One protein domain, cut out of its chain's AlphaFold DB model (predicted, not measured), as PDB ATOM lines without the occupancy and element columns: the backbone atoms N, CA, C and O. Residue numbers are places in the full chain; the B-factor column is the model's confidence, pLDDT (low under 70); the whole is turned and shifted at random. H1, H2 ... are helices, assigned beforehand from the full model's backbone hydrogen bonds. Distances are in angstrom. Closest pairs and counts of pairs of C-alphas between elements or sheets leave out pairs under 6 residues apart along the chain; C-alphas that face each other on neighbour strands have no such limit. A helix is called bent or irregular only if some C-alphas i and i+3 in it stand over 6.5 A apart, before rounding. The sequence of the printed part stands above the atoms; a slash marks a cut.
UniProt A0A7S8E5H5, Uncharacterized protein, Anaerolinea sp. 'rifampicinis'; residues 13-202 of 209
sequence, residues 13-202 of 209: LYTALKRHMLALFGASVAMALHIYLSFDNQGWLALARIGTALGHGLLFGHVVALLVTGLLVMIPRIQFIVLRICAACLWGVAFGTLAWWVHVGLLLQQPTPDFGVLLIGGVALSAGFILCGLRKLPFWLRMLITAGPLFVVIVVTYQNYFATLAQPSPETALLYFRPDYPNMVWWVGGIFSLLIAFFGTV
ATOM      1  N   LEU A  13     -58.070 117.333  34.481       83.50
ATOM      2  CA  LEU A  13     -58.392 115.936  34.232       83.50
ATOM      3  C   LEU A  13     -58.216 115.039  35.465       83.50
ATOM      4  O   LEU A  13     -59.130 114.293  35.790       83.50
ATOM      5  N   TYR A  14     -57.092 115.128  36.180       88.00
ATOM      6  CA  TYR A  14     -56.839 114.345  37.391       88.00
ATOM      7  C   TYR A  14     -57.852 114.671  38.490       88.00
ATOM      8  O   TYR A  14     -58.438 113.763  39.083       88.00
ATOM      9  N   THR A  15     -58.136 115.960  38.729       86.81
ATOM     10  CA  THR A  15     -59.165 116.337  39.708       86.81
ATOM     11  C   THR A  15     -60.539 115.811  39.286       86.81
ATOM     12  O   THR A  15     -61.257 115.270  40.124       86.81
ATOM     13  N   ALA A  16     -60.915 115.963  38.012       88.38
ATOM     14  CA  ALA A  16     -62.199 115.492  37.495       88.38
ATOM     15  C   ALA A  16     -62.332 113.968  37.609       88.38
ATOM     16  O   ALA A  16     -63.326 113.491  38.148       88.38
ATOM     17  N   LEU A  17     -61.299 113.221  37.208       92.69
ATOM     18  CA  LEU A  17     -61.236 111.765  37.318       92.69
ATOM     19  C   LEU A  17     -61.372 111.310  38.772       92.69
ATOM     20  O   LEU A  17     -62.190 110.448  39.075       92.69
ATOM     21  N   LYS A  18     -60.629 111.929  39.695       92.69
ATOM     22  CA  LYS A  18     -60.720 111.616  41.123       92.69
ATOM     23  C   LYS A  18     -62.134 111.829  41.663       92.69
ATOM     24  O   LYS A  18     -62.627 110.995  42.416       92.69
ATOM     25  N   ARG A  19     -62.795 112.931  41.292       91.31
ATOM     26  CA  ARG A  19     -64.174 113.200  41.735       91.31
ATOM     27  C   ARG A  19     -65.180 112.256  41.096       91.31
ATOM     28  O   ARG A  19     -66.088 111.820  41.791       91.31
ATOM     29  N   HIS A  20     -64.984 111.909  39.827       95.19
ATOM     30  CA  HIS A  20     -65.786 110.904  39.147       95.19
ATOM     31  C   HIS A  20     -65.700 109.561  39.876       95.19
ATOM     32  O   HIS A  20     -66.729 109.011  40.244       95.19
ATOM     33  N   MET A  21     -64.488 109.075  40.162       97.31
ATOM     34  CA  MET A  21     -64.279 107.790  40.836       97.31
ATOM     35  C   MET A  21     -64.848 107.771  42.256       97.31
ATOM     36  O   MET A  21     -65.454 106.781  42.655       97.31
ATOM     37  N   LEU A  22     -64.709 108.870  43.007       96.25
ATOM     38  CA  LEU A  22     -65.325 108.987  44.330       96.25
ATOM     39  C   LEU A  22     -66.853 108.959  44.231       96.25
ATOM     40  O   LEU A  22     -67.477 108.128  44.883       96.25
ATOM     41  N   ALA A  23     -67.452 109.817  43.400       96.81
ATOM     42  CA  ALA A  23     -68.902 109.878  43.229       96.81
ATOM     43  C   ALA A  23     -69.481 108.542  42.736       96.81
ATOM     44  O   ALA A  23     -70.491 108.093  43.275       96.81
ATOM     45  N   LEU A  24     -68.802 107.893  41.783       97.81
ATOM     46  CA  LEU A  24     -69.128 106.558  41.290       97.81
ATOM     47  C   LEU A  24     -69.152 105.563  42.446       97.81
ATOM     48  O   LEU A  24     -70.182 104.952  42.696       97.81
ATOM     49  N   PHE A  25     -68.052 105.458  43.194       97.69
ATOM     50  CA  PHE A  25     -67.952 104.533  44.318       97.69
ATOM     51  C   PHE A  25     -69.058 104.763  45.353       97.69
ATOM     52  O   PHE A  25     -69.772 103.829  45.710       97.69
ATOM     53  N   GLY A  26     -69.250 106.005  45.804       96.94
ATOM     54  CA  GLY A  26     -70.237 106.311  46.838       96.94
ATOM     55  C   GLY A  26     -71.673 106.034  46.411       96.94
ATOM     56  O   GLY A  26     -72.424 105.420  47.164       96.94
ATOM     57  N   ALA A  27     -72.051 106.446  45.200       97.31
ATOM     58  CA  ALA A  27     -73.393 106.212  44.680       97.31
ATOM     59  C   ALA A  27     -73.635 104.733  44.343       97.31
ATOM     60  O   ALA A  27     -74.731 104.227  44.585       97.31
ATOM     61  N   SER A  28     -72.614 104.014  43.866       97.19
ATOM     62  CA  SER A  28     -72.707 102.572  43.644       97.19
ATOM     63  C   SER A  28     -72.867 101.790  44.933       97.19
ATOM     64  O   SER A  28     -73.739 100.929  44.999       97.19
ATOM     65  N   VAL A  29     -72.090 102.110  45.971       96.88
ATOM     66  CA  VAL A  29     -72.234 101.477  47.288       96.88
ATOM     67  C   VAL A  29     -73.590 101.814  47.902       96.88
ATOM     68  O   VAL A  29     -74.252 100.914  48.405       96.88
ATOM     69  N   ALA A  30     -74.038 103.072  47.820       96.44
ATOM     70  CA  ALA A  30     -75.343 103.485  48.334       96.44
ATOM     71  C   ALA A  30     -76.484 102.675  47.701       96.44
ATOM     72  O   ALA A  30     -77.312 102.102  48.409       96.44
ATOM     73  N   MET A  31     -76.496 102.581  46.369       95.75
ATOM     74  CA  MET A  31     -77.542 101.871  45.640       95.75
ATOM     75  C   MET A  31     -77.437 100.348  45.794       95.75
ATOM     76  O   MET A  31     -78.447  99.691  46.028       95.75
ATOM     77  N   ALA A  32     -76.232  99.774  45.737       93.56
ATOM     78  CA  ALA A  32     -76.037  98.342  45.965       93.56
ATOM     79  C   ALA A  32     -76.473  97.934  47.380       93.56
ATOM     80  O   ALA A  32     -77.135  96.912  47.538       93.56
ATOM     81  N   LEU A  33     -76.156  98.748  48.395       91.50
ATOM     82  CA  LEU A  33     -76.592  98.521  49.771       91.50
ATOM     83  C   LEU A  33     -78.116  98.591  49.893       91.50
ATOM     84  O   LEU A  33     -78.706  97.715  50.515       91.50
ATOM     85  N   HIS A  34     -78.750  99.597  49.283       92.00
ATOM     86  CA  HIS A  34     -80.208  99.700  49.256       92.00
ATOM     87  C   HIS A  34     -80.843  98.432  48.670       92.00
ATOM     88  O   HIS A  34     -81.648  97.792  49.338       92.00
ATOM     89  N   ILE A  35     -80.418  98.030  47.472       88.75
ATOM     90  CA  ILE A  35     -80.910  96.825  46.795       88.75
ATOM     91  C   ILE A  35     -80.703  95.592  47.676       88.75
ATOM     92  O   ILE A  35     -81.635  94.827  47.912       88.75
ATOM     93  N   TYR A  36     -79.490  95.415  48.193       85.38
ATOM     94  CA  TYR A  36     -79.134  94.262  49.008       85.38
ATOM     95  C   TYR A  36     -80.000  94.148  50.270       85.38
ATOM     96  O   TYR A  36     -80.443  93.053  50.606       85.38
ATOM     97  N   LEU A  37     -80.281  95.268  50.944       84.25
ATOM     98  CA  LEU A  37     -81.116  95.288  52.149       84.25
ATOM     99  C   LEU A  37     -82.614  95.151  51.838       84.25
ATOM    100  O   LEU A  37     -83.360  94.602  52.651       84.25
ATOM    101  N   SER A  38     -83.062  95.606  50.667       77.00
ATOM    102  CA  SER A  38     -84.469  95.522  50.273       77.00
ATOM    103  C   SER A  38     -84.911  94.098  49.888       77.00
ATOM    104  O   SER A  38     -86.059  93.742  50.155       77.00
ATOM    105  N   PHE A  39     -84.032  93.235  49.354       67.25
ATOM    106  CA  PHE A  39     -84.378  91.860  48.931       67.25
ATOM    107  C   PHE A  39     -84.247  90.796  50.052       67.25
ATOM    108  O   PHE A  39     -83.334  90.866  50.865       67.25
ATOM    109  N   ASP A  40     -85.182  89.830  50.090       62.22
ATOM    110  CA  ASP A  40     -85.596  88.897  51.177       62.22
ATOM    111  C   ASP A  40     -84.521  88.181  52.060       62.22
ATOM    112  O   ASP A  40     -83.376  88.013  51.666       62.22
ATOM    113  N   ASN A  41     -84.887  87.692  53.257       56.12
ATOM    114  CA  ASN A  41     -84.021  87.043  54.266       56.12
ATOM    115  C   ASN A  41     -83.441  85.670  53.866       56.12
ATOM    116  O   ASN A  41     -82.532  85.170  54.534       56.12
ATOM    117  N   GLN A  42     -83.925  85.045  52.793       53.66
ATOM    118  CA  GLN A  42     -83.432  83.731  52.373       53.66
ATOM    119  C   GLN A  42     -82.202  83.874  51.464       53.66
ATOM    120  O   GLN A  42     -82.314  84.029  50.251       53.66
ATOM    121  N   GLY A  43     -81.011  83.856  52.074       62.50
ATOM    122  CA  GLY A  43     -79.731  83.760  51.364       62.50
ATOM    123  C   GLY A  43     -78.984  85.085  51.197       62.50
ATOM    124  O   GLY A  43     -78.794  85.560  50.079       62.50
ATOM    125  N   TRP A  44     -78.492  85.643  52.308       60.09
ATOM    126  CA  TRP A  44     -77.619  86.830  52.332       60.09
ATOM    127  C   TRP A  44     -76.393  86.669  51.410       60.09
ATOM    128  O   TRP A  44     -75.972  87.602  50.740       60.09
ATOM    129  N   LEU A  45     -75.872  85.446  51.291       73.19
ATOM    130  CA  LEU A  45     -74.703  85.120  50.468       73.19
ATOM    131  C   LEU A  45     -75.051  84.553  49.082       73.19
ATOM    132  O   LEU A  45     -74.192  83.965  48.427       73.19
ATOM    133  N   ALA A  46     -76.294  84.698  48.612       79.75
ATOM    134  CA  ALA A  46     -76.645  84.254  47.268       79.75
ATOM    135  C   ALA A  46     -75.877  85.088  46.226       79.75
ATOM    136  O   ALA A  46     -76.178  86.263  46.007       79.75
ATOM    137  N   LEU A  47     -74.893  84.469  45.561       78.94
ATOM    138  CA  LEU A  47     -73.975  85.128  44.622       78.94
ATOM    139  C   LEU A  47     -74.709  85.910  43.519       78.94
ATOM    140  O   LEU A  47     -74.291  87.008  43.151       78.94
ATOM    141  N   ALA A  48     -75.845  85.383  43.053       80.00
ATOM    142  CA  ALA A  48     -76.706  86.047  42.077       80.00
ATOM    143  C   ALA A  48     -77.177  87.433  42.554       80.00
ATOM    144  O   ALA A  48     -77.135  88.390  41.788       80.00
ATOM    145  N   ARG A  49     -77.541  87.580  43.835       78.00
ATOM    146  CA  ARG A  49     -78.012  88.854  44.400       78.00
ATOM    147  C   ARG A  49     -76.905  89.888  44.497       78.00
ATOM    148  O   ARG A  49     -77.140  91.052  44.199       78.00
ATOM    149  N   ILE A  50     -75.706  89.460  44.893       86.50
ATOM    150  CA  ILE A  50     -74.535  90.340  44.959       86.50
ATOM    151  C   ILE A  50     -74.223  90.867  43.556       86.50
ATOM    152  O   ILE A  50     -74.066  92.072  43.382       86.50
ATOM    153  N   GLY A  51     -74.214  89.988  42.547       87.19
ATOM    154  CA  GLY A  51     -74.013  90.380  41.150       87.19
ATOM    155  C   GLY A  51     -75.050  91.398  40.672       87.19
ATOM    156  O   GLY A  51     -74.689  92.446  40.138       87.19
ATOM    157  N   THR A  52     -76.332  91.140  40.938       85.88
ATOM    158  CA  THR A  52     -77.428  92.054  40.598       85.88
ATOM    159  C   THR A  52     -77.306  93.393  41.330       85.88
ATOM    160  O   THR A  52     -77.384  94.438  40.691       85.88
ATOM    161  N   ALA A  53     -77.075  93.402  42.645       90.25
ATOM    162  CA  ALA A  53     -76.940  94.631  43.429       90.25
ATOM    163  C   ALA A  53     -75.745  95.478  42.973       90.25
ATOM    164  O   ALA A  53     -75.875  96.691  42.819       90.25
ATOM    165  N   LEU A  54     -74.599  94.845  42.699       92.25
ATOM    166  CA  LEU A  54     -73.408  95.526  42.197       92.25
ATOM    167  C   LEU A  54     -73.614  96.086  40.789       92.25
ATOM    168  O   LEU A  54     -73.276  97.242  40.556       92.25
ATOM    169  N   GLY A  55     -74.183  95.309  39.862       91.44
ATOM    170  CA  GLY A  55     -74.431  95.767  38.491       91.44
ATOM    171  C   GLY A  55     -75.350  96.988  38.455       91.44
ATOM    172  O   GLY A  55     -75.050  97.999  37.820       91.44
ATOM    173  N   HIS A  56     -76.426  96.935  39.230       90.50
ATOM    174  CA  HIS A  56     -77.350  98.046  39.387       90.50
ATOM    175  C   HIS A  56     -76.741  99.255  40.096       90.50
ATOM    176  O   HIS A  56     -76.928 100.394  39.660       90.50
ATOM    177  N   GLY A  57     -75.973  99.016  41.162       94.62
ATOM    178  CA  GLY A  57     -75.225 100.062  41.842       94.62
ATOM    179  C   GLY A  57     -74.243 100.758  40.901       94.62
ATOM    180  O   GLY A  57     -74.156 101.983  40.897       94.62
ATOM    181  N   LEU A  58     -73.537 100.014  40.051       96.25
ATOM    182  CA  LEU A  58     -72.609 100.573  39.067       96.25
ATOM    183  C   LEU A  58     -73.315 101.452  38.034       96.25
ATOM    184  O   LEU A  58     -72.848 102.561  37.783       96.25
ATOM    185  N   LEU A  59     -74.452 101.013  37.487       95.69
ATOM    186  CA  LEU A  59     -75.226 101.817  36.535       95.69
ATOM    187  C   LEU A  59     -75.711 103.126  37.163       95.69
ATOM    188  O   LEU A  59     -75.447 104.202  36.625       95.69
ATOM    189  N   PHE A  60     -76.359 103.049  38.328       96.12
ATOM    190  CA  PHE A  60     -76.819 104.234  39.051       96.12
ATOM    191  C   PHE A  60     -75.650 105.163  39.399       96.12
ATOM    192  O   PHE A  60     -75.679 106.363  39.118       96.12
ATOM    193  N   GLY A  61     -74.581 104.596  39.963       97.25
ATOM    194  CA  GLY A  61     -73.405 105.350  40.371       97.25
ATOM    195  C   GLY A  61     -72.696 106.026  39.207       97.25
ATOM    196  O   GLY A  61     -72.214 107.144  39.367       97.25
ATOM    197  N   HIS A  62     -72.693 105.421  38.019       97.62
ATOM    198  CA  HIS A  62     -72.119 106.034  36.827       97.62
ATOM    199  C   HIS A  62     -72.884 107.290  36.405       97.62
ATOM    200  O   HIS A  62     -72.268 108.328  36.154       97.62
ATOM    201  N   VAL A  63     -74.219 107.246  36.411       97.69
ATOM    202  CA  VAL A  63     -75.048 108.421  36.098       97.69
ATOM    203  C   VAL A  63     -74.819 109.538  37.124       97.69
ATOM    204  O   VAL A  63     -74.612 110.693  36.743       97.69
ATOM    205  N   VAL A  64     -74.756 109.206  38.418       97.75
ATOM    206  CA  VAL A  64     -74.438 110.183  39.477       97.75
ATOM    207  C   VAL A  64     -73.021 110.746  39.323       97.75
ATOM    208  O   VAL A  64     -72.799 111.945  39.498       97.75
ATOM    209  N   ALA A  65     -72.043 109.925  38.948       97.50
ATOM    210  CA  ALA A  65     -70.678 110.378  38.718       97.50
ATOM    211  C   ALA A  65     -70.578 111.345  37.528       97.50
ATOM    212  O   ALA A  65     -69.832 112.330  37.599       97.50
ATOM    213  N   LEU A  66     -71.345 111.111  36.457       97.31
ATOM    214  CA  LEU A  66     -71.471 112.031  35.322       97.31
ATOM    215  C   LEU A  66     -72.149 113.346  35.723       97.31
ATOM    216  O   LEU A  66     -71.664 114.412  35.341       97.31
ATOM    217  N   LEU A  67     -73.194 113.294  36.555       96.94
ATOM    218  CA  LEU A  67     -73.819 114.480  37.149       96.94
ATOM    219  C   LEU A  67     -72.768 115.328  37.879       96.94
ATOM    220  O   LEU A  67     -72.538 116.485  37.522       96.94
ATOM    221  N   VAL A  68     -72.100 114.744  38.878       95.81
ATOM    222  CA  VAL A  68     -71.145 115.437  39.760       95.81
ATOM    223  C   VAL A  68     -69.966 116.003  38.967       95.81
ATOM    224  O   VAL A  68     -69.571 117.157  39.153       95.81
ATOM    225  N   THR A  69     -69.404 115.202  38.060       94.81
ATOM    226  CA  THR A  69     -68.239 115.600  37.256       94.81
ATOM    227  C   THR A  69     -68.613 116.655  36.218       94.81
ATOM    228  O   THR A  69     -67.872 117.620  36.037       94.81
ATOM    229  N   GLY A  70     -69.777 116.523  35.578       94.06
ATOM    230  CA  GLY A  70     -70.287 117.509  34.631       94.06
ATOM    231  C   GLY A  70     -70.496 118.870  35.289       94.06
ATOM    232  O   GLY A  70     -69.982 119.870  34.791       94.06
ATOM    233  N   LEU A  71     -71.125 118.911  36.471       93.75
ATOM    234  CA  LEU A  71     -71.265 120.149  37.248       93.75
ATOM    235  C   LEU A  71     -69.904 120.760  37.608       93.75
ATOM    236  O   LEU A  71     -69.711 121.966  37.449       93.75
ATOM    237  N   LEU A  72     -68.934 119.944  38.033       90.56
ATOM    238  CA  LEU A  72     -67.585 120.415  38.352       90.56
ATOM    239  C   LEU A  72     -66.882 121.078  37.161       90.56
ATOM    240  O   LEU A  72     -66.154 122.055  37.339       90.56
ATOM    241  N   VAL A  73     -67.034 120.509  35.966       90.75
ATOM    242  CA  VAL A  73     -66.376 121.006  34.753       90.75
ATOM    243  C   VAL A  73     -67.109 122.223  34.195       90.75
ATOM    244  O   VAL A  73     -66.467 123.173  33.747       90.75
ATOM    245  N   MET A  74     -68.439 122.214  34.233       90.88
ATOM    246  CA  MET A  74     -69.282 123.224  33.602       90.88
ATOM    247  C   MET A  74     -69.367 124.524  34.408       90.88
ATOM    248  O   MET A  74     -69.197 125.601  33.838       90.88
ATOM    249  N   ILE A  75     -69.595 124.443  35.725       90.25
ATOM    250  CA  ILE A  75     -69.848 125.619  36.580       90.25
ATOM    251  C   ILE A  75     -68.725 126.674  36.476       90.25
ATOM    252  O   ILE A  75     -69.049 127.851  36.319       90.25
ATOM    253  N   PRO A  76     -67.425 126.316  36.495       87.69
ATOM    254  CA  PRO A  76     -66.347 127.299  36.366       87.69
ATOM    255  C   PRO A  76     -66.192 127.908  34.968       87.69
ATOM    256  O   PRO A  76     -65.614 128.984  34.846       87.69
ATOM    257  N   ARG A  77     -66.654 127.224  33.911       89.12
ATOM    258  CA  ARG A  77     -66.440 127.646  32.514       89.12
ATOM    259  C   ARG A  77     -67.413 128.732  32.061       89.12
ATOM    260  O   ARG A  77     -67.086 129.511  31.174       89.12
ATOM    261  N   ILE A  78     -68.598 128.794  32.662       91.31
ATOM    262  CA  ILE A  78     -69.633 129.763  32.293       91.31
ATOM    263  C   ILE A  78     -69.460 131.018  33.150       91.31
ATOM    264  O   ILE A  78     -69.689 130.980  34.358       91.31
ATOM    265  N   GLN A  79     -69.058 132.141  32.555       91.56
ATOM    266  CA  GLN A  79     -68.806 133.383  33.301       91.56
ATOM    267  C   GLN A  79     -70.097 134.048  33.804       91.56
ATOM    268  O   GLN A  79     -70.158 134.469  34.958       91.56
ATOM    269  N   PHE A  80     -71.146 134.078  32.977       94.75
ATOM    270  CA  PHE A  80     -72.432 134.686  33.325       94.75
ATOM    271  C   PHE A  80     -73.169 133.875  34.392       94.75
ATOM    272  O   PHE A  80     -73.535 132.724  34.161       94.75
ATOM    273  N   ILE A  81     -73.422 134.484  35.553       92.38
ATOM    274  CA  ILE A  81     -73.968 133.778  36.723       92.38
ATOM    275  C   ILE A  81     -75.356 133.181  36.471       92.38
ATOM    276  O   ILE A  81     -75.605 132.046  36.865       92.38
ATOM    277  N   VAL A  82     -76.235 133.899  35.767       94.69
ATOM    278  CA  VAL A  82     -77.588 133.416  35.448       94.69
ATOM    279  C   VAL A  82     -77.509 132.201  34.530       94.69
ATOM    280  O   VAL A  82     -78.052 131.152  34.854       94.69
ATOM    281  N   LEU A  83     -76.744 132.300  33.438       94.81
ATOM    282  CA  LEU A  83     -76.541 131.185  32.511       94.81
ATOM    283  C   LEU A  83     -75.879 129.985  33.201       94.81
ATOM    284  O   LEU A  83     -76.252 128.846  32.944       94.81
ATOM    285  N   ARG A  84     -74.935 130.236  34.115       93.62
ATOM    286  CA  ARG A  84     -74.270 129.204  34.919       93.62
ATOM    287  C   ARG A  84     -75.267 128.453  35.793       93.62
ATOM    288  O   ARG A  84     -75.216 127.229  35.832       93.62
ATOM    289  N   ILE A  85     -76.155 129.171  36.483       94.50
ATOM    290  CA  ILE A  85     -77.201 128.571  37.318       94.50
ATOM    291  C   ILE A  85     -78.173 127.781  36.441       94.50
ATOM    292  O   ILE A  85     -78.404 126.612  36.723       94.50
ATOM    293  N   CYS A  86     -78.673 128.364  35.348       96.56
ATOM    294  CA  CYS A  86     -79.596 127.683  34.437       96.56
ATOM    295  C   CYS A  86     -78.990 126.398  33.858       96.56
ATOM    296  O   CYS A  86     -79.630 125.350  33.894       96.56
ATOM    297  N   ALA A  87     -77.743 126.452  33.384       95.75
ATOM    298  CA  ALA A  87     -77.045 125.287  32.853       95.75
ATOM    299  C   ALA A  87     -76.805 124.223  33.937       95.75
ATOM    300  O   ALA A  87     -77.040 123.042  33.697       95.75
ATOM    301  N   ALA A  88     -76.388 124.632  35.143       95.62
ATOM    302  CA  ALA A  88     -76.201 123.729  36.279       95.62
ATOM    303  C   ALA A  88     -77.506 123.039  36.691       95.62
ATOM    304  O   ALA A  88     -77.502 121.829  36.906       95.62
ATOM    305  N   CYS A  89     -78.616 123.777  36.748       96.81
ATOM    306  CA  CYS A  89     -79.935 123.219  37.020       96.81
ATOM    307  C   CYS A  89     -80.365 122.246  35.922       96.81
ATOM    308  O   CYS A  89     -80.744 121.125  36.237       96.81
ATOM    309  N   LEU A  90     -80.249 122.628  34.647       97.44
ATOM    310  CA  LEU A  90     -80.640 121.768  33.529       97.44
ATOM    311  C   LEU A  90     -79.841 120.458  33.521       97.44
ATOM    312  O   LEU A  90     -80.425 119.381  33.460       97.44
ATOM    313  N   TRP A  91     -78.513 120.542  33.642       97.50
ATOM    314  CA  TRP A  91     -77.639 119.369  33.693       97.50
ATOM    315  C   TRP A  91     -77.912 118.504  34.923       97.50
ATOM    316  O   TRP A  91     -78.056 117.287  34.819       97.50
ATOM    317  N   GLY A  92     -77.977 119.140  36.094       96.88
ATOM    318  CA  GLY A  92     -78.180 118.469  37.368       96.88
ATOM    319  C   GLY A  92     -79.507 117.721  37.405       96.88
ATOM    320  O   GLY A  92     -79.523 116.536  37.724       96.88
ATOM    321  N   VAL A  93     -80.598 118.386  37.026       97.50
ATOM    322  CA  VAL A  93     -81.931 117.781  36.997       97.50
ATOM    323  C   VAL A  93     -82.006 116.696  35.929       97.50
ATOM    324  O   VAL A  93     -82.475 115.611  36.239       97.50
ATOM    325  N   ALA A  94     -81.480 116.914  34.718       97.75
ATOM    326  CA  ALA A  94     -81.516 115.899  33.662       97.75
ATOM    327  C   ALA A  94     -80.814 114.596  34.078       97.75
ATOM    328  O   ALA A  94     -81.409 113.521  34.003       97.75
ATOM    329  N   PHE A  95     -79.574 114.678  34.575       97.94
ATOM    330  CA  PHE A  95     -78.850 113.489  35.033       97.94
ATOM    331  C   PHE A  95     -79.401 112.932  36.348       97.94
ATOM    332  O   PHE A  95     -79.348 111.725  36.566       97.94
ATOM    333  N   GLY A  96     -79.945 113.781  37.221       97.25
ATOM    334  CA  GLY A  96     -80.568 113.342  38.463       97.25
ATOM    335  C   GLY A  96     -81.826 112.518  38.192       97.25
ATOM    336  O   GLY A  96     -81.958 111.409  38.700       97.25
ATOM    337  N   THR A  97     -82.711 113.025  37.335       97.25
ATOM    338  CA  THR A  97     -83.912 112.318  36.874       97.25
ATOM    339  C   THR A  97     -83.533 111.043  36.128       97.25
ATOM    340  O   THR A  97     -84.143 110.004  36.357       97.25
ATOM    341  N   LEU A  98     -82.486 111.080  35.295       96.44
ATOM    342  CA  LEU A  98     -81.981 109.891  34.607       96.44
ATOM    343  C   LEU A  98     -81.466 108.826  35.585       96.44
ATOM    344  O   LEU A  98     -81.707 107.644  35.364       96.44
ATOM    345  N   ALA A  99     -80.791 109.211  36.673       96.38
ATOM    346  CA  ALA A  99     -80.320 108.259  37.681       96.38
ATOM    347  C   ALA A  99     -81.501 107.516  38.322       96.38
ATOM    348  O   ALA A  99     -81.477 106.291  38.442       96.38
ATOM    349  N   TRP A 100     -82.570 108.244  38.655       95.44
ATOM    350  CA  TRP A 100     -83.800 107.641  39.162       95.44
ATOM    351  C   TRP A 100     -84.529 106.815  38.110       95.44
ATOM    352  O   TRP A 100     -84.991 105.727  38.426       95.44
ATOM    353  N   TRP A 101     -84.574 107.259  36.855       93.62
ATOM    354  CA  TRP A 101     -85.135 106.470  35.758       93.62
ATOM    355  C   TRP A 101     -84.392 105.140  35.577       93.62
ATOM    356  O   TRP A 101     -85.019 104.099  35.412       93.62
ATOM    357  N   VAL A 102     -83.057 105.139  35.650       91.56
ATOM    358  CA  VAL A 102     -82.251 103.908  35.590       91.56
ATOM    359  C   VAL A 102     -82.583 102.978  36.761       91.56
ATOM    360  O   VAL A 102     -82.685 101.770  36.569       91.56
ATOM    361  N   HIS A 103     -82.804 103.521  37.958       89.94
ATOM    362  CA  HIS A 103     -83.212 102.724  39.115       89.94
ATOM    363  C   HIS A 103     -84.652 102.188  39.003       89.94
ATOM    364  O   HIS A 103     -84.903 101.015  39.257       89.94
ATOM    365  N   VAL A 104     -85.614 103.016  38.615       85.25
ATOM    366  CA  VAL A 104     -87.028 102.628  38.637       85.25
ATOM    367  C   VAL A 104     -87.430 101.893  37.351       85.25
ATOM    368  O   VAL A 104     -88.028 100.822  37.401       85.25
ATOM    369  N   GLY A 105     -87.057 102.420  36.188       76.44
ATOM    370  CA  GLY A 105     -87.437 101.862  34.892       76.44
ATOM    371  C   GLY A 105     -86.664 100.599  34.518       76.44
ATOM    372  O   GLY A 105     -87.265  99.598  34.140       76.44
ATOM    373  N   LEU A 106     -85.330 100.612  34.627       69.56
ATOM    374  CA  LEU A 106     -84.517  99.467  34.179       69.56
ATOM    375  C   LEU A 106     -84.397  98.369  35.236       69.56
ATOM    376  O   LEU A 106     -84.328  97.191  34.894       69.56
ATOM    377  N   LEU A 107     -84.359  98.754  36.508       70.44
ATOM    378  CA  LEU A 107     -84.022  97.848  37.604       70.44
ATOM    379  C   LEU A 107     -85.250  97.328  38.343       70.44
ATOM    380  O   LEU A 107     -85.312  96.135  38.624       70.44
ATOM    381  N   LEU A 108     -86.245  98.178  38.607       74.62
ATOM    382  CA  LEU A 108     -87.533  97.724  39.151       74.62
ATOM    383  C   LEU A 108     -88.514  97.275  38.065       74.62
ATOM    384  O   LEU A 108     -89.608  96.824  38.392       74.62
ATOM    385  N   GLN A 109     -88.123  97.387  36.789       78.50
ATOM    386  CA  GLN A 109     -88.934  97.011  35.628       78.50
ATOM    387  C   GLN A 109     -90.328  97.653  35.637       78.50
ATOM    388  O   GLN A 109     -91.273  97.093  35.088       78.50
ATOM    389  N   GLN A 110     -90.469  98.832  36.253       76.94
ATOM    390  CA  GLN A 110     -91.715  99.584  36.193       76.94
ATOM    391  C   GLN A 110     -91.811 100.239  34.808       76.94
ATOM    392  O   GLN A 110     -91.001 101.113  34.498       76.94
ATOM    393  N   PRO A 111     -92.772  99.835  33.959       68.50
ATOM    394  CA  PRO A 111     -92.823 100.285  32.567       68.50
ATOM    395  C   PRO A 111     -93.231 101.759  32.439       68.50
ATOM    396  O   PRO A 111     -92.887 102.414  31.458       68.50
ATOM    397  N   THR A 112     -93.952 102.285  33.429       80.31
ATOM    398  CA  THR A 112     -94.481 103.654  33.446       80.31
ATOM    399  C   THR A 112     -94.229 104.296  34.813       80.31
ATOM    400  O   THR A 112     -95.171 104.442  35.597       80.31
ATOM    401  N   PRO A 113     -92.971 104.622  35.154       82.56
ATOM    402  CA  PRO A 113     -92.680 105.289  36.415       82.56
ATOM    403  C   PRO A 113     -93.257 106.706  36.404       82.56
ATOM    404  O   PRO A 113     -93.247 107.380  35.370       82.56
ATOM    405  N   ASP A 114     -93.744 107.170  37.555       90.31
ATOM    406  CA  ASP A 114     -94.265 108.529  37.681       90.31
ATOM    407  C   ASP A 114     -93.147 109.554  37.432       90.31
ATOM    408  O   ASP A 114     -92.233 109.741  38.242       90.31
ATOM    409  N   PHE A 115     -93.220 110.238  36.288       91.62
ATOM    410  CA  PHE A 115     -92.227 111.228  35.890       91.62
ATOM    411  C   PHE A 115     -92.113 112.384  36.893       91.62
ATOM    412  O   PHE A 115     -91.018 112.916  37.080       91.62
ATOM    413  N   GLY A 116     -93.207 112.755  37.566       94.19
ATOM    414  CA  GLY A 116     -93.201 113.780  38.606       94.19
ATOM    415  C   GLY A 116     -92.310 113.379  39.779       94.19
ATOM    416  O   GLY A 116     -91.454 114.159  40.199       94.19
ATOM    417  N   VAL A 117     -92.430 112.133  40.241       93.06
ATOM    418  CA  VAL A 117     -91.583 111.577  41.309       93.06
ATOM    419  C   VAL A 117     -90.115 111.553  40.888       93.06
ATOM    420  O   VAL A 117     -89.248 112.008  41.640       93.06
ATOM    421  N   LEU A 118     -89.822 111.085  39.671       95.06
ATOM    422  CA  LEU A 118     -88.450 111.044  39.155       95.06
ATOM    423  C   LEU A 118     -87.837 112.443  39.044       95.06
ATOM    424  O   LEU A 118     -86.668 112.634  39.387       95.06
ATOM    425  N   LEU A 119     -88.623 113.426  38.598       96.81
ATOM    426  CA  LEU A 119     -88.196 114.815  38.466       96.81
ATOM    427  C   LEU A 119     -87.891 115.440  39.830       96.81
ATOM    428  O   LEU A 119     -86.837 116.055  39.996       96.81
ATOM    429  N   ILE A 120     -88.769 115.251  40.820       96.62
ATOM    430  CA  ILE A 120     -88.546 115.726  42.194       96.62
ATOM    431  C   ILE A 120     -87.294 115.061  42.780       96.62
ATOM    432  O   ILE A 120     -86.448 115.740  43.368       96.62
ATOM    433  N   GLY A 121     -87.117 113.756  42.550       96.06
ATOM    434  CA  GLY A 121     -85.897 113.037  42.902       96.06
ATOM    435  C   GLY A 121     -84.652 113.626  42.235       96.06
ATOM    436  O   GLY A 121     -83.614 113.776  42.885       96.06
ATOM    437  N   GLY A 122     -84.734 113.984  40.953       96.94
ATOM    438  CA  GLY A 122     -83.635 114.585  40.199       96.94
ATOM    439  C   GLY A 122     -83.254 115.976  40.702       96.94
ATOM    440  O   GLY A 122     -82.068 116.287  40.852       96.94
ATOM    441  N   VAL A 123     -84.248 116.797  41.047       97.50
ATOM    442  CA  VAL A 123     -84.048 118.097  41.702       97.50
ATOM    443  C   VAL A 123     -83.367 117.912  43.058       97.50
ATOM    444  O   VAL A 123     -82.348 118.550  43.321       97.50
ATOM    445  N   ALA A 124     -83.865 117.004  43.898       97.12
ATOM    446  CA  ALA A 124     -83.307 116.762  45.227       97.12
ATOM    447  C   ALA A 124     -81.859 116.252  45.178       97.12
ATOM    448  O   ALA A 124     -81.000 116.749  45.905       97.12
ATOM    449  N   LEU A 125     -81.578 115.305  44.278       96.50
ATOM    450  CA  LEU A 125     -80.247 114.735  44.082       96.50
ATOM    451  C   LEU A 125     -79.237 115.777  43.579       96.50
ATOM    452  O   LEU A 125     -78.076 115.754  43.979       96.50
ATOM    453  N   SER A 126     -79.661 116.702  42.716       96.62
ATOM    454  CA  SER A 126     -78.769 117.701  42.115       96.62
ATOM    455  C   SER A 126     -78.583 118.970  42.948       96.62
ATOM    456  O   SER A 126     -77.512 119.581  42.877       96.62
ATOM    457  N   ALA A 127     -79.566 119.355  43.771       94.06
ATOM    458  CA  ALA A 127     -79.565 120.607  44.533       94.06
ATOM    459  C   ALA A 127     -78.286 120.803  45.365       94.06
ATOM    460  O   ALA A 127     -77.648 121.859  45.305       94.06
ATOM    461  N   GLY A 128     -77.870 119.760  46.088       89.81
ATOM    462  CA  GLY A 128     -76.650 119.771  46.890       89.81
ATOM    463  C   GLY A 128     -75.395 120.066  46.081       89.81
ATOM    464  O   GLY A 128     -74.618 120.960  46.423       89.81
ATOM    465  N   PHE A 129     -75.218 119.360  44.965       93.62
ATOM    466  CA  PHE A 129     -74.044 119.506  44.107       93.62
ATOM    467  C   PHE A 129     -74.002 120.861  43.399       93.62
ATOM    468  O   PHE A 129     -72.936 121.472  43.311       93.62
ATOM    469  N   ILE A 130     -75.154 121.369  42.955       93.75
ATOM    470  CA  ILE A 130     -75.256 122.702  42.351       93.75
ATOM    471  C   ILE A 130     -74.824 123.763  43.369       93.75
ATOM    472  O   ILE A 130     -73.935 124.568  43.087       93.75
ATOM    473  N   LEU A 131     -75.375 123.731  44.587       91.12
ATOM    474  CA  LEU A 131     -75.028 124.688  45.643       91.12
ATOM    475  C   LEU A 131     -73.555 124.591  46.059       91.12
ATOM    476  O   LEU A 131     -72.898 125.621  46.233       91.12
ATOM    477  N   CYS A 132     -73.012 123.374  46.147       89.12
ATOM    478  CA  CYS A 132     -71.591 123.147  46.405       89.12
ATOM    479  C   CYS A 132     -70.684 123.731  45.314       89.12
ATOM    480  O   CYS A 132     -69.539 124.080  45.599       89.12
ATOM    481  N   GLY A 133     -71.168 123.837  44.073       86.19
ATOM    482  CA  GLY A 133     -70.421 124.429  42.962       86.19
ATOM    483  C   GLY A 133     -70.465 125.933  42.902       86.19
ATOM    484  O   GLY A 133     -69.499 126.558  42.473       86.19
ATOM    485  N   LEU A 134     -71.574 126.508  43.351       86.62
ATOM    486  CA  LEU A 134     -71.768 127.948  43.355       86.62
ATOM    487  C   LEU A 134     -71.105 128.620  44.562       86.62
ATOM    488  O   LEU A 134     -70.727 129.787  44.465       86.62
ATOM    489  N   ARG A 135     -70.961 127.921  45.697       85.56
ATOM    490  CA  ARG A 135     -70.448 128.505  46.946       85.56
ATOM    491  C   ARG A 135     -69.337 127.681  47.589       85.56
ATOM    492  O   ARG A 135     -69.408 126.460  47.697       85.56
ATOM    493  N   LYS A 136     -68.336 128.383  48.128       85.75
ATOM    494  CA  LYS A 136     -67.303 127.806  49.000       85.75
ATOM    495  C   LYS A 136     -67.909 127.556  50.389       85.75
ATOM    496  O   LYS A 136     -67.892 128.428  51.245       85.75
ATOM    497  N   LEU A 137     -68.484 126.375  50.593       88.56
ATOM    498  CA  LEU A 137     -69.076 125.967  51.876       88.56
ATOM    499  C   LEU A 137     -68.128 125.031  52.640       88.56
ATOM    500  O   LEU A 137     -67.400 124.280  51.987       88.56
ATOM    501  N   PRO A 138     -68.123 125.010  53.986       91.38
ATOM    502  CA  PRO A 138     -67.384 124.006  54.747       91.38
ATOM    503  C   PRO A 138     -67.934 122.598  54.474       91.38
ATOM    504  O   PRO A 138     -69.090 122.428  54.092       91.38
ATOM    505  N   PHE A 139     -67.096 121.571  54.652       90.50
ATOM    506  CA  PHE A 139     -67.439 120.194  54.274       90.50
ATOM    507  C   PHE A 139     -68.725 119.680  54.934       90.50
ATOM    508  O   PHE A 139     -69.583 119.148  54.237       90.50
ATOM    509  N   TRP A 140     -68.895 119.904  56.236       93.31
ATOM    510  CA  TRP A 140     -70.089 119.477  56.969       93.31
ATOM    511  C   TRP A 140     -71.375 120.124  56.428       93.31
ATOM    512  O   TRP A 140     -72.415 119.479  56.359       93.31
ATOM    513  N   LEU A 141     -71.310 121.375  55.962       93.75
ATOM    514  CA  LEU A 141     -72.477 122.060  55.411       93.75
ATOM    515  C   LEU A 141     -72.807 121.553  54.000       93.75
ATOM    516  O   LEU A 141     -73.975 121.368  53.671       93.75
ATOM    517  N   ARG A 142     -71.785 121.243  53.187       93.62
ATOM    518  CA  ARG A 142     -71.964 120.563  51.887       93.62
ATOM    519  C   ARG A 142     -72.637 119.202  52.044       93.62
ATOM    520  O   ARG A 142     -73.504 118.856  51.244       93.62
ATOM    521  N   MET A 143     -72.254 118.470  53.090       95.00
ATOM    522  CA  MET A 143     -72.869 117.200  53.459       95.00
ATOM    523  C   MET A 143     -74.354 117.371  53.753       95.00
ATOM    524  O   MET A 143     -75.169 116.714  53.118       95.00
ATOM    525  N   LEU A 144     -74.712 118.289  54.655       95.62
ATOM    526  CA  LEU A 144     -76.106 118.505  55.055       95.62
ATOM    527  C   LEU A 144     -76.988 118.979  53.896       95.62
ATOM    528  O   LEU A 144     -78.088 118.468  53.719       95.62
ATOM    529  N   ILE A 145     -76.501 119.915  53.079       95.31
ATOM    530  CA  ILE A 145     -77.271 120.471  51.957       95.31
ATOM    531  C   ILE A 145     -77.443 119.449  50.825       95.31
ATOM    532  O   ILE A 145     -78.416 119.523  50.083       95.31
ATOM    533  N   THR A 146     -76.527 118.487  50.690       95.56
ATOM    534  CA  THR A 146     -76.667 117.402  49.707       95.56
ATOM    535  C   THR A 146     -77.508 116.247  50.238       95.56
ATOM    536  O   THR A 146     -78.392 115.766  49.536       95.56
ATOM    537  N   ALA A 147     -77.272 115.813  51.475       97.56
ATOM    538  CA  ALA A 147     -77.981 114.680  52.060       97.56
ATOM    539  C   ALA A 147     -79.427 115.027  52.436       97.56
ATOM    540  O   ALA A 147     -80.313 114.209  52.226       97.56
ATOM    541  N   GLY A 148     -79.674 116.227  52.969       97.25
ATOM    542  CA  GLY A 148     -80.972 116.631  53.515       97.25
ATOM    543  C   GLY A 148     -82.113 116.573  52.496       97.25
ATOM    544  O   GLY A 148     -83.036 115.787  52.696       97.25
ATOM    545  N   PRO A 149     -82.065 117.341  51.390       97.19
ATOM    546  CA  PRO A 149     -83.116 117.322  50.371       97.19
ATOM    547  C   PRO A 149     -83.344 115.928  49.785       97.19
ATOM    548  O   PRO A 149     -84.486 115.506  49.624       97.19
ATOM    549  N   LEU A 150     -82.259 115.197  49.514       97.00
ATOM    550  CA  LEU A 150     -82.318 113.834  49.002       97.00
ATOM    551  C   LEU A 150     -83.048 112.899  49.975       97.00
ATOM    552  O   LEU A 150     -83.951 112.175  49.568       97.00
ATOM    553  N   PHE A 151     -82.694 112.952  51.258       97.56
ATOM    554  CA  PHE A 151     -83.321 112.147  52.300       97.56
ATOM    555  C   PHE A 151     -84.800 112.495  52.483       97.56
ATOM    556  O   PHE A 151     -85.640 111.601  52.531       97.56
ATOM    557  N   VAL A 152     -85.129 113.789  52.528       97.06
ATOM    558  CA  VAL A 152     -86.514 114.262  52.662       97.06
ATOM    559  C   VAL A 152     -87.374 113.739  51.517       97.06
ATOM    560  O   VAL A 152     -88.438 113.189  51.770       97.06
ATOM    561  N   VAL A 153     -86.912 113.844  50.269       96.62
ATOM    562  CA  VAL A 153     -87.689 113.358  49.121       96.62
ATOM    563  C   VAL A 153     -87.825 111.833  49.128       96.62
ATOM    564  O   VAL A 153     -88.904 111.327  48.824       96.62
ATOM    565  N   ILE A 154     -86.790 111.089  49.532       95.75
ATOM    566  CA  ILE A 154     -86.890 109.631  49.724       95.75
ATOM    567  C   ILE A 154     -87.987 109.296  50.743       95.75
ATOM    568  O   ILE A 154     -88.842 108.461  50.466       95.75
ATOM    569  N   VAL A 155     -87.987 109.961  51.902       95.56
ATOM    570  CA  VAL A 155     -88.978 109.723  52.961       95.56
ATOM    571  C   VAL A 155     -90.385 110.081  52.489       95.56
ATOM    572  O   VAL A 155     -91.295 109.278  52.659       95.56
ATOM    573  N   VAL A 156     -90.564 111.249  51.869       95.50
ATOM    574  CA  VAL A 156     -91.876 111.723  51.403       95.50
ATOM    575  C   VAL A 156     -92.448 110.794  50.335       95.50
ATOM    576  O   VAL A 156     -93.578 110.336  50.464       95.50
ATOM    577  N   THR A 157     -91.661 110.455  49.311       94.75
ATOM    578  CA  THR A 157     -92.123 109.558  48.234       94.75
ATOM    579  C   THR A 157     -92.431 108.156  48.757       94.75
ATOM    580  O   THR A 157     -93.405 107.541  48.330       94.75
ATOM    581  N   TYR A 158     -91.670 107.664  49.740       92.56
ATOM    582  CA  TYR A 158     -91.969 106.391  50.389       92.56
ATOM    583  C   TYR A 158     -93.249 106.435  51.237       92.56
ATOM    584  O   TYR A 158     -94.057 105.511  51.174       92.56
ATOM    585  N   GLN A 159     -93.463 107.501  52.015       92.81
ATOM    586  CA  GLN A 159     -94.679 107.673  52.815       92.81
ATOM    587  C   GLN A 159     -95.928 107.752  51.931       92.81
ATOM    588  O   GLN A 159     -96.929 107.109  52.241       92.81
ATOM    589  N   ASN A 160     -95.850 108.474  50.812       91.88
ATOM    590  CA  ASN A 160     -96.930 108.539  49.836       91.88
ATOM    591  C   ASN A 160     -97.226 107.175  49.199       91.88
ATOM    592  O   ASN A 160     -98.385 106.760  49.131       91.88
ATOM    593  N   TYR A 161     -96.189 106.446  48.778       90.50
ATOM    594  CA  TYR A 161     -96.339 105.083  48.266       90.50
ATOM    595  C   TYR A 161     -97.026 104.173  49.289       90.50
ATOM    596  O   TYR A 161     -97.984 103.475  48.966       90.50
ATOM    597  N   PHE A 162     -96.586 104.219  50.547       88.62
ATOM    598  CA  PHE A 162     -97.173 103.409  51.609       88.62
ATOM    599  C   PHE A 162     -98.640 103.782  51.881       88.62
ATOM    600  O   PHE A 162     -99.480 102.900  52.041       88.62
ATOM    601  N   ALA A 163     -98.972 105.077  51.877       90.06
ATOM    602  CA  ALA A 163    -100.340 105.562  52.067       90.06
ATOM    603  C   ALA A 163    -101.282 105.177  50.913       90.06
ATOM    604  O   ALA A 163    -102.482 105.000  51.122       90.06
ATOM    605  N   THR A 164    -100.746 105.026  49.701       89.88
ATOM    606  CA  THR A 164    -101.510 104.675  48.496       89.88
ATOM    607  C   THR A 164    -101.438 103.192  48.136       89.88
ATOM    608  O   THR A 164    -102.049 102.779  47.156       89.88
ATOM    609  N   LEU A 165    -100.781 102.358  48.951       87.25
ATOM    610  CA  LEU A 165    -100.513 100.947  48.645       87.25
ATOM    611  C   LEU A 165    -101.778 100.106  48.393       87.25
ATOM    612  O   LEU A 165    -101.741  99.153  47.622       87.25
ATOM    613  N   ALA A 166    -102.899 100.454  49.034       88.44
ATOM    614  CA  ALA A 166    -104.183  99.768  48.864       88.44
ATOM    615  C   ALA A 166    -104.992 100.257  47.644       88.44
ATOM    616  O   ALA A 166    -106.056  99.710  47.353       88.44
ATOM    617  N   GLN A 167    -104.533 101.306  46.957       90.19
ATOM    618  CA  GLN A 167    -105.217 101.854  45.789       90.19
ATOM    619  C   GLN A 167    -104.897 101.026  44.531       90.19
ATOM    620  O   GLN A 167    -103.842 100.398  44.460       90.19
ATOM    621  N   PRO A 168    -105.764 101.048  43.499       85.56
ATOM    622  CA  PRO A 168    -105.521 100.329  42.242       85.56
ATOM    623  C   PRO A 168    -104.241 100.766  41.511       85.56
ATOM    624  O   PRO A 168    -103.673  99.998  40.739       85.56
ATOM    625  N   SER A 169    -103.803 102.003  41.748       83.50
ATOM    626  CA  SER A 169    -102.616 102.617  41.160       83.50
ATOM    627  C   SER A 169    -101.823 103.345  42.255       83.50
ATOM    628  O   SER A 169    -102.001 104.554  42.420       83.50
ATOM    629  N   PRO A 170    -101.012 102.625  43.050       84.44
ATOM    630  CA  PRO A 170    -100.214 103.241  44.106       84.44
ATOM    631  C   PRO A 170     -99.174 104.205  43.519       84.44
ATOM    632  O   PRO A 170     -98.686 104.006  42.404       84.44
ATOM    633  N   GLU A 171     -98.817 105.243  44.277       86.88
ATOM    634  CA  GLU A 171     -97.782 106.206  43.878       86.88
ATOM    635  C   GLU A 171     -96.404 105.537  43.747       86.88
ATOM    636  O   GLU A 171     -96.130 104.492  44.326       86.88
ATOM    637  N   THR A 172     -95.491 106.134  42.982       88.12
ATOM    638  CA  THR A 172     -94.129 105.596  42.831       88.12
ATOM    639  C   THR A 172     -93.246 106.053  43.997       88.12
ATOM    640  O   THR A 172     -93.167 107.244  44.286       88.12
ATOM    641  N   ALA A 173     -92.519 105.132  44.635       90.62
ATOM    642  CA  ALA A 173     -91.446 105.486  45.568       90.62
ATOM    643  C   ALA A 173     -90.104 105.615  44.830       90.62
ATOM    644  O   ALA A 173     -89.847 104.897  43.865       90.62
ATOM    645  N   LEU A 174     -89.209 106.490  45.302       90.81
ATOM    646  CA  LEU A 174     -87.839 106.538  44.770       90.81
ATOM    647  C   LEU A 174     -86.981 105.371  45.248       90.81
ATOM    648  O   LEU A 174     -86.132 104.900  44.502       90.81
ATOM    649  N   LEU A 175     -87.182 104.941  46.494       90.75
ATOM    650  CA  LEU A 175     -86.537 103.777  47.091       90.75
ATOM    651  C   LEU A 175     -87.618 102.891  47.704       90.75
ATOM    652  O   LEU A 175     -88.482 103.375  48.438       90.75
ATOM    653  N   TYR A 176     -87.546 101.593  47.425       86.38
ATOM    654  CA  TYR A 176     -88.538 100.626  47.883       86.38
ATOM    655  C   TYR A 176     -88.009  99.853  49.081       86.38
ATOM    656  O   TYR A 176     -86.949  99.226  49.026       86.38
ATOM    657  N   PHE A 177     -88.770  99.881  50.169       84.50
ATOM    658  CA  PHE A 177     -88.480  99.142  51.392       84.50
ATOM    659  C   PHE A 177     -89.561  98.100  51.632       84.50
ATOM    660  O   PHE A 177     -90.696  98.250  51.176       84.50
ATOM    661  N   ARG A 178     -89.211  97.040  52.362       78.50
ATOM    662  CA  ARG A 178     -90.158  95.964  52.646       78.50
ATOM    663  C   ARG A 178     -91.333  96.471  53.492       78.50
ATOM    664  O   ARG A 178     -91.084  97.198  54.457       78.50
ATOM    665  N   PRO A 179     -92.569  96.018  53.211       77.44
ATOM    666  CA  PRO A 179     -93.732  96.330  54.041       77.44
ATOM    667  C   PRO A 179     -93.561  95.891  55.501       77.44
ATOM    668  O   PRO A 179     -94.015  96.591  56.397       77.44
ATOM    669  N   ASP A 180     -92.846  94.783  55.740       81.81
ATOM    670  CA  ASP A 180     -92.601  94.239  57.086       81.81
ATOM    671  C   ASP A 180     -91.613  95.077  57.914       81.81
ATOM    672  O   ASP A 180     -91.544  94.951  59.135       81.81
ATOM    673  N   TYR A 181     -90.832  95.945  57.258       82.62
ATOM    674  CA  TYR A 181     -89.808  96.767  57.901       82.62
ATOM    675  C   TYR A 181     -89.905  98.232  57.448       82.62
ATOM    676  O   TYR A 181     -88.940  98.778  56.903       82.62
ATOM    677  N   PRO A 182     -91.031  98.919  57.717       80.25
ATOM    678  CA  PRO A 182     -91.261 100.279  57.226       80.25
ATOM    679  C   PRO A 182     -90.246 101.280  57.793       80.25
ATOM    680  O   PRO A 182     -89.905 102.273  57.159       80.25
ATOM    681  N   ASN A 183     -89.678 100.979  58.964       87.06
ATOM    682  CA  ASN A 183     -88.656 101.803  59.606       87.06
ATOM    683  C   ASN A 183     -87.296 101.778  58.883       87.06
ATOM    684  O   ASN A 183     -86.426 102.590  59.207       87.06
ATOM    685  N   MET A 184     -87.089 100.888  57.903       86.94
ATOM    686  CA  MET A 184     -85.849 100.851  57.119       86.94
ATOM    687  C   MET A 184     -85.641 102.114  56.283       86.94
ATOM    688  O   MET A 184     -84.489 102.453  56.024       86.94
ATOM    689  N   VAL A 185     -86.700 102.851  55.927       90.69
ATOM    690  CA  VAL A 185     -86.574 104.118  55.185       90.69
ATOM    691  C   VAL A 185     -85.666 105.121  55.904       90.69
ATOM    692  O   VAL A 185     -84.833 105.765  55.270       90.69
ATOM    693  N   TRP A 186     -85.757 105.200  57.234       91.94
ATOM    694  CA  TRP A 186     -84.977 106.143  58.035       91.94
ATOM    695  C   TRP A 186     -83.489 105.788  58.032       91.94
ATOM    696  O   TRP A 186     -82.637 106.653  57.840       91.94
ATOM    697  N   TRP A 187     -83.177 104.502  58.197       91.00
ATOM    698  CA  TRP A 187     -81.801 104.018  58.274       91.00
ATOM    699  C   TRP A 187     -81.152 103.901  56.901       91.00
ATOM    700  O   TRP A 187     -80.093 104.475  56.659       91.00
ATOM    701  N   VAL A 188     -81.793 103.183  55.982       92.00
ATOM    702  CA  VAL A 188     -81.250 102.914  54.649       92.00
ATOM    703  C   VAL A 188     -81.306 104.169  53.791       92.00
ATOM    704  O   VAL A 188     -80.305 104.494  53.162       92.00
ATOM    705  N   GLY A 189     -82.414 104.918  53.813       94.00
ATOM    706  CA  GLY A 189     -82.499 106.214  53.137       94.00
ATOM    707  C   GLY A 189     -81.475 107.206  53.689       94.00
ATOM    708  O   GLY A 189     -80.794 107.876  52.917       94.00
ATOM    709  N   GLY A 190     -81.284 107.241  55.013       95.38
ATOM    710  CA  GLY A 190     -80.287 108.100  55.652       95.38
ATOM    711  C   GLY A 190     -78.859 107.756  55.226       95.38
ATOM    712  O   GLY A 190     -78.120 108.626  54.764       95.38
ATOM    713  N   ILE A 191     -78.476 106.476  55.314       95.94
ATOM    714  CA  ILE A 191     -77.156 105.992  54.877       95.94
ATOM    715  C   ILE A 191     -76.956 106.245  53.378       95.94
ATOM    716  O   ILE A 191     -75.897 106.729  52.980       95.94
ATOM    717  N   PHE A 192     -77.971 105.975  52.555       96.75
ATOM    718  CA  PHE A 192     -77.948 106.224  51.115       96.75
ATOM    719  C   PHE A 192     -77.627 107.692  50.811       96.75
ATOM    720  O   PHE A 192     -76.676 107.991  50.084       96.75
ATOM    721  N   SER A 193     -78.369 108.622  51.420       97.50
ATOM    722  CA  SER A 193     -78.171 110.055  51.206       97.50
ATOM    723  C   SER A 193     -76.815 110.538  51.716       97.50
ATOM    724  O   SER A 193     -76.163 111.352  51.055       97.50
ATOM    725  N   LEU A 194     -76.353 110.018  52.856       97.50
ATOM    726  CA  LEU A 194     -75.049 110.355  53.423       97.50
ATOM    727  C   LEU A 194     -73.888 109.856  52.562       97.50
ATOM    728  O   LEU A 194     -72.936 110.605  52.356       97.50
ATOM    729  N   LEU A 195     -73.955 108.634  52.029       97.69
ATOM    730  CA  LEU A 195     -72.915 108.088  51.153       97.69
ATOM    731  C   LEU A 195     -72.776 108.917  49.873       97.69
ATOM    732  O   LEU A 195     -71.665 109.312  49.510       97.69
ATOM    733  N   ILE A 196     -73.898 109.250  49.230       97.31
ATOM    734  CA  ILE A 196     -73.906 110.103  48.034       97.31
ATOM    735  C   ILE A 196     -73.339 111.489  48.353       97.31
ATOM    736  O   ILE A 196     -72.468 111.982  47.634       97.31
ATOM    737  N   ALA A 197     -73.781 112.106  49.452       97.06
ATOM    738  CA  ALA A 197     -73.292 113.415  49.863       97.06
ATOM    739  C   ALA A 197     -71.792 113.398  50.187       97.06
ATOM    740  O   ALA A 197     -71.062 114.292  49.755       97.06
ATOM    741  N   PHE A 198     -71.308 112.378  50.899       96.88
ATOM    742  CA  PHE A 198     -69.907 112.257  51.302       96.88
ATOM    743  C   PHE A 198     -69.013 112.165  50.085       96.88
ATOM    744  O   PHE A 198     -68.231 113.071  49.797       96.88
ATOM    745  N   PHE A 199     -69.179 111.102  49.315       96.81
ATOM    746  CA  PHE A 199     -68.295 110.830  48.200       96.81
ATOM    747  C   PHE A 199     -68.482 111.818  47.045       96.81
ATOM    748  O   PHE A 199     -67.508 112.168  46.378       96.81
ATOM    749  N   GLY A 200     -69.696 112.337  46.853       93.50
ATOM    750  CA  GLY A 200     -69.980 113.332  45.828       93.50
ATOM    751  C   GLY A 200     -69.457 114.735  46.155       93.50
ATOM    752  O   GLY A 200     -69.183 115.496  45.228       93.50
ATOM    753  N   THR A 201     -69.267 115.097  47.435       93.38
ATOM    754  CA  THR A 201     -68.810 116.448  47.842       93.38
ATOM    755  C   THR A 201     -67.382 116.511  48.395       93.38
ATOM    756  O   THR A 201     -66.825 117.611  48.572       93.38
ATOM    757  N   VAL A 202     -66.735 115.366  48.633       90.25
ATOM    758  CA  VAL A 202     -65.314 115.306  48.996       90.25
ATOM    759  C   VAL A 202     -64.476 116.018  47.924       90.25
ATOM    760  O   VAL A 202     -64.608 115.808  46.720       90.25
TER     761      VAL A 202
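AT A GLANCE: This is residues 13 to 202 of the 209 residues of an uncharacterized protein of Anaerolinea sp. 'rifampicinis' (UniProt A0A7S8E5H5). Six helices make an up-and-down bundle, each running against the one before it, set in a closed ring in the order H1, H2, H3, H4, H5, H6, with H6 back beside H1. The kinked H4 also reaches across, with residues 126 to 133 touching H2 and residues 128 to 132 touching H6, while the long link from H5 to H6 loops over the opposite end of the ring. The printed part has 190 residues with six named helices and no named strand; its class is all helix. It is compact, with a radius of gyration of the C-alphas of 16.5 A and spans of 52 by 35 by 30 A.

HOW THE PARTS SIT: H2, residues 47 to 74, is the longest helix. It forms a helical hairpin with H1, residues 13 to 38: they touch, closest at the C-alphas of Ser 28 and Gly 57, 4.0 A, at a tilt of 37 degrees, only just steep. H2 also forms a hairpin with H3, residues 81 to 107; they touch, closest at C-alphas 63 and 99, 5.5 A, at a shallow tilt of 10 degrees, opposite ways. H4, residues 115 to 134, is the hub and touches four helices. It forms a hairpin with H3 at a steep tilt of 44 degrees, where the closest C-alphas, of Gly 96 and Gly 122, are 3.7 A apart. With residues 126 to 133 alone it touches H2, closest at the C-alphas of Val 68 and Phe 129, 6.6 A. H4 and H5, residues 139 to 164, form a hairpin at a shallow tilt of 8 degrees, with closest C-alphas 128 and 146, 3.7 A. H5 forms a hairpin with H6, residues 184 to 201, closest at C-alphas 147 and 193, 4.7 A. H6 touches H1 at a shallow tilt of 7 degrees, opposite ways, with C-alphas 23 and 200 closest, 4.5 A. H1 and H4 are apart, as are H2 and H5, and H3 and H6. Every O i to N i+4 pair is within hydrogen-bond range in H1, H2 and H6; in H3 22 of 23 are, in H4 14 of 16 and in H5 20 of 22.

IN THESE COORDINATES: H2 measures 39.9 A from first to last C-alpha, H5 37.9 A, H3 37.3 A and H1 36.8 A; H4 and H6 measure 27.5 and 24.9 A. H1 begins at C-alpha 13 (-58.392, 115.936, 34.232), and H6 ends at C-alpha 201 (-68.810, 116.448, 47.842). H4 has a kink of 33 degrees near residue 128 and is only just irregular, with C-alphas 125 and 128 6.8 A apart.

THE WHOLE: The C-alphas farthest apart, of Gln 42 and Phe 80, are 55.5 A apart. The printed part has no cut. The link from H4 to H5 is tight, and the link from H5 to H6, residues 165 to 183, is long. Mean pLDDT of the printed part is 90.4; residues 39 to 44, 106 and 111 are under 70.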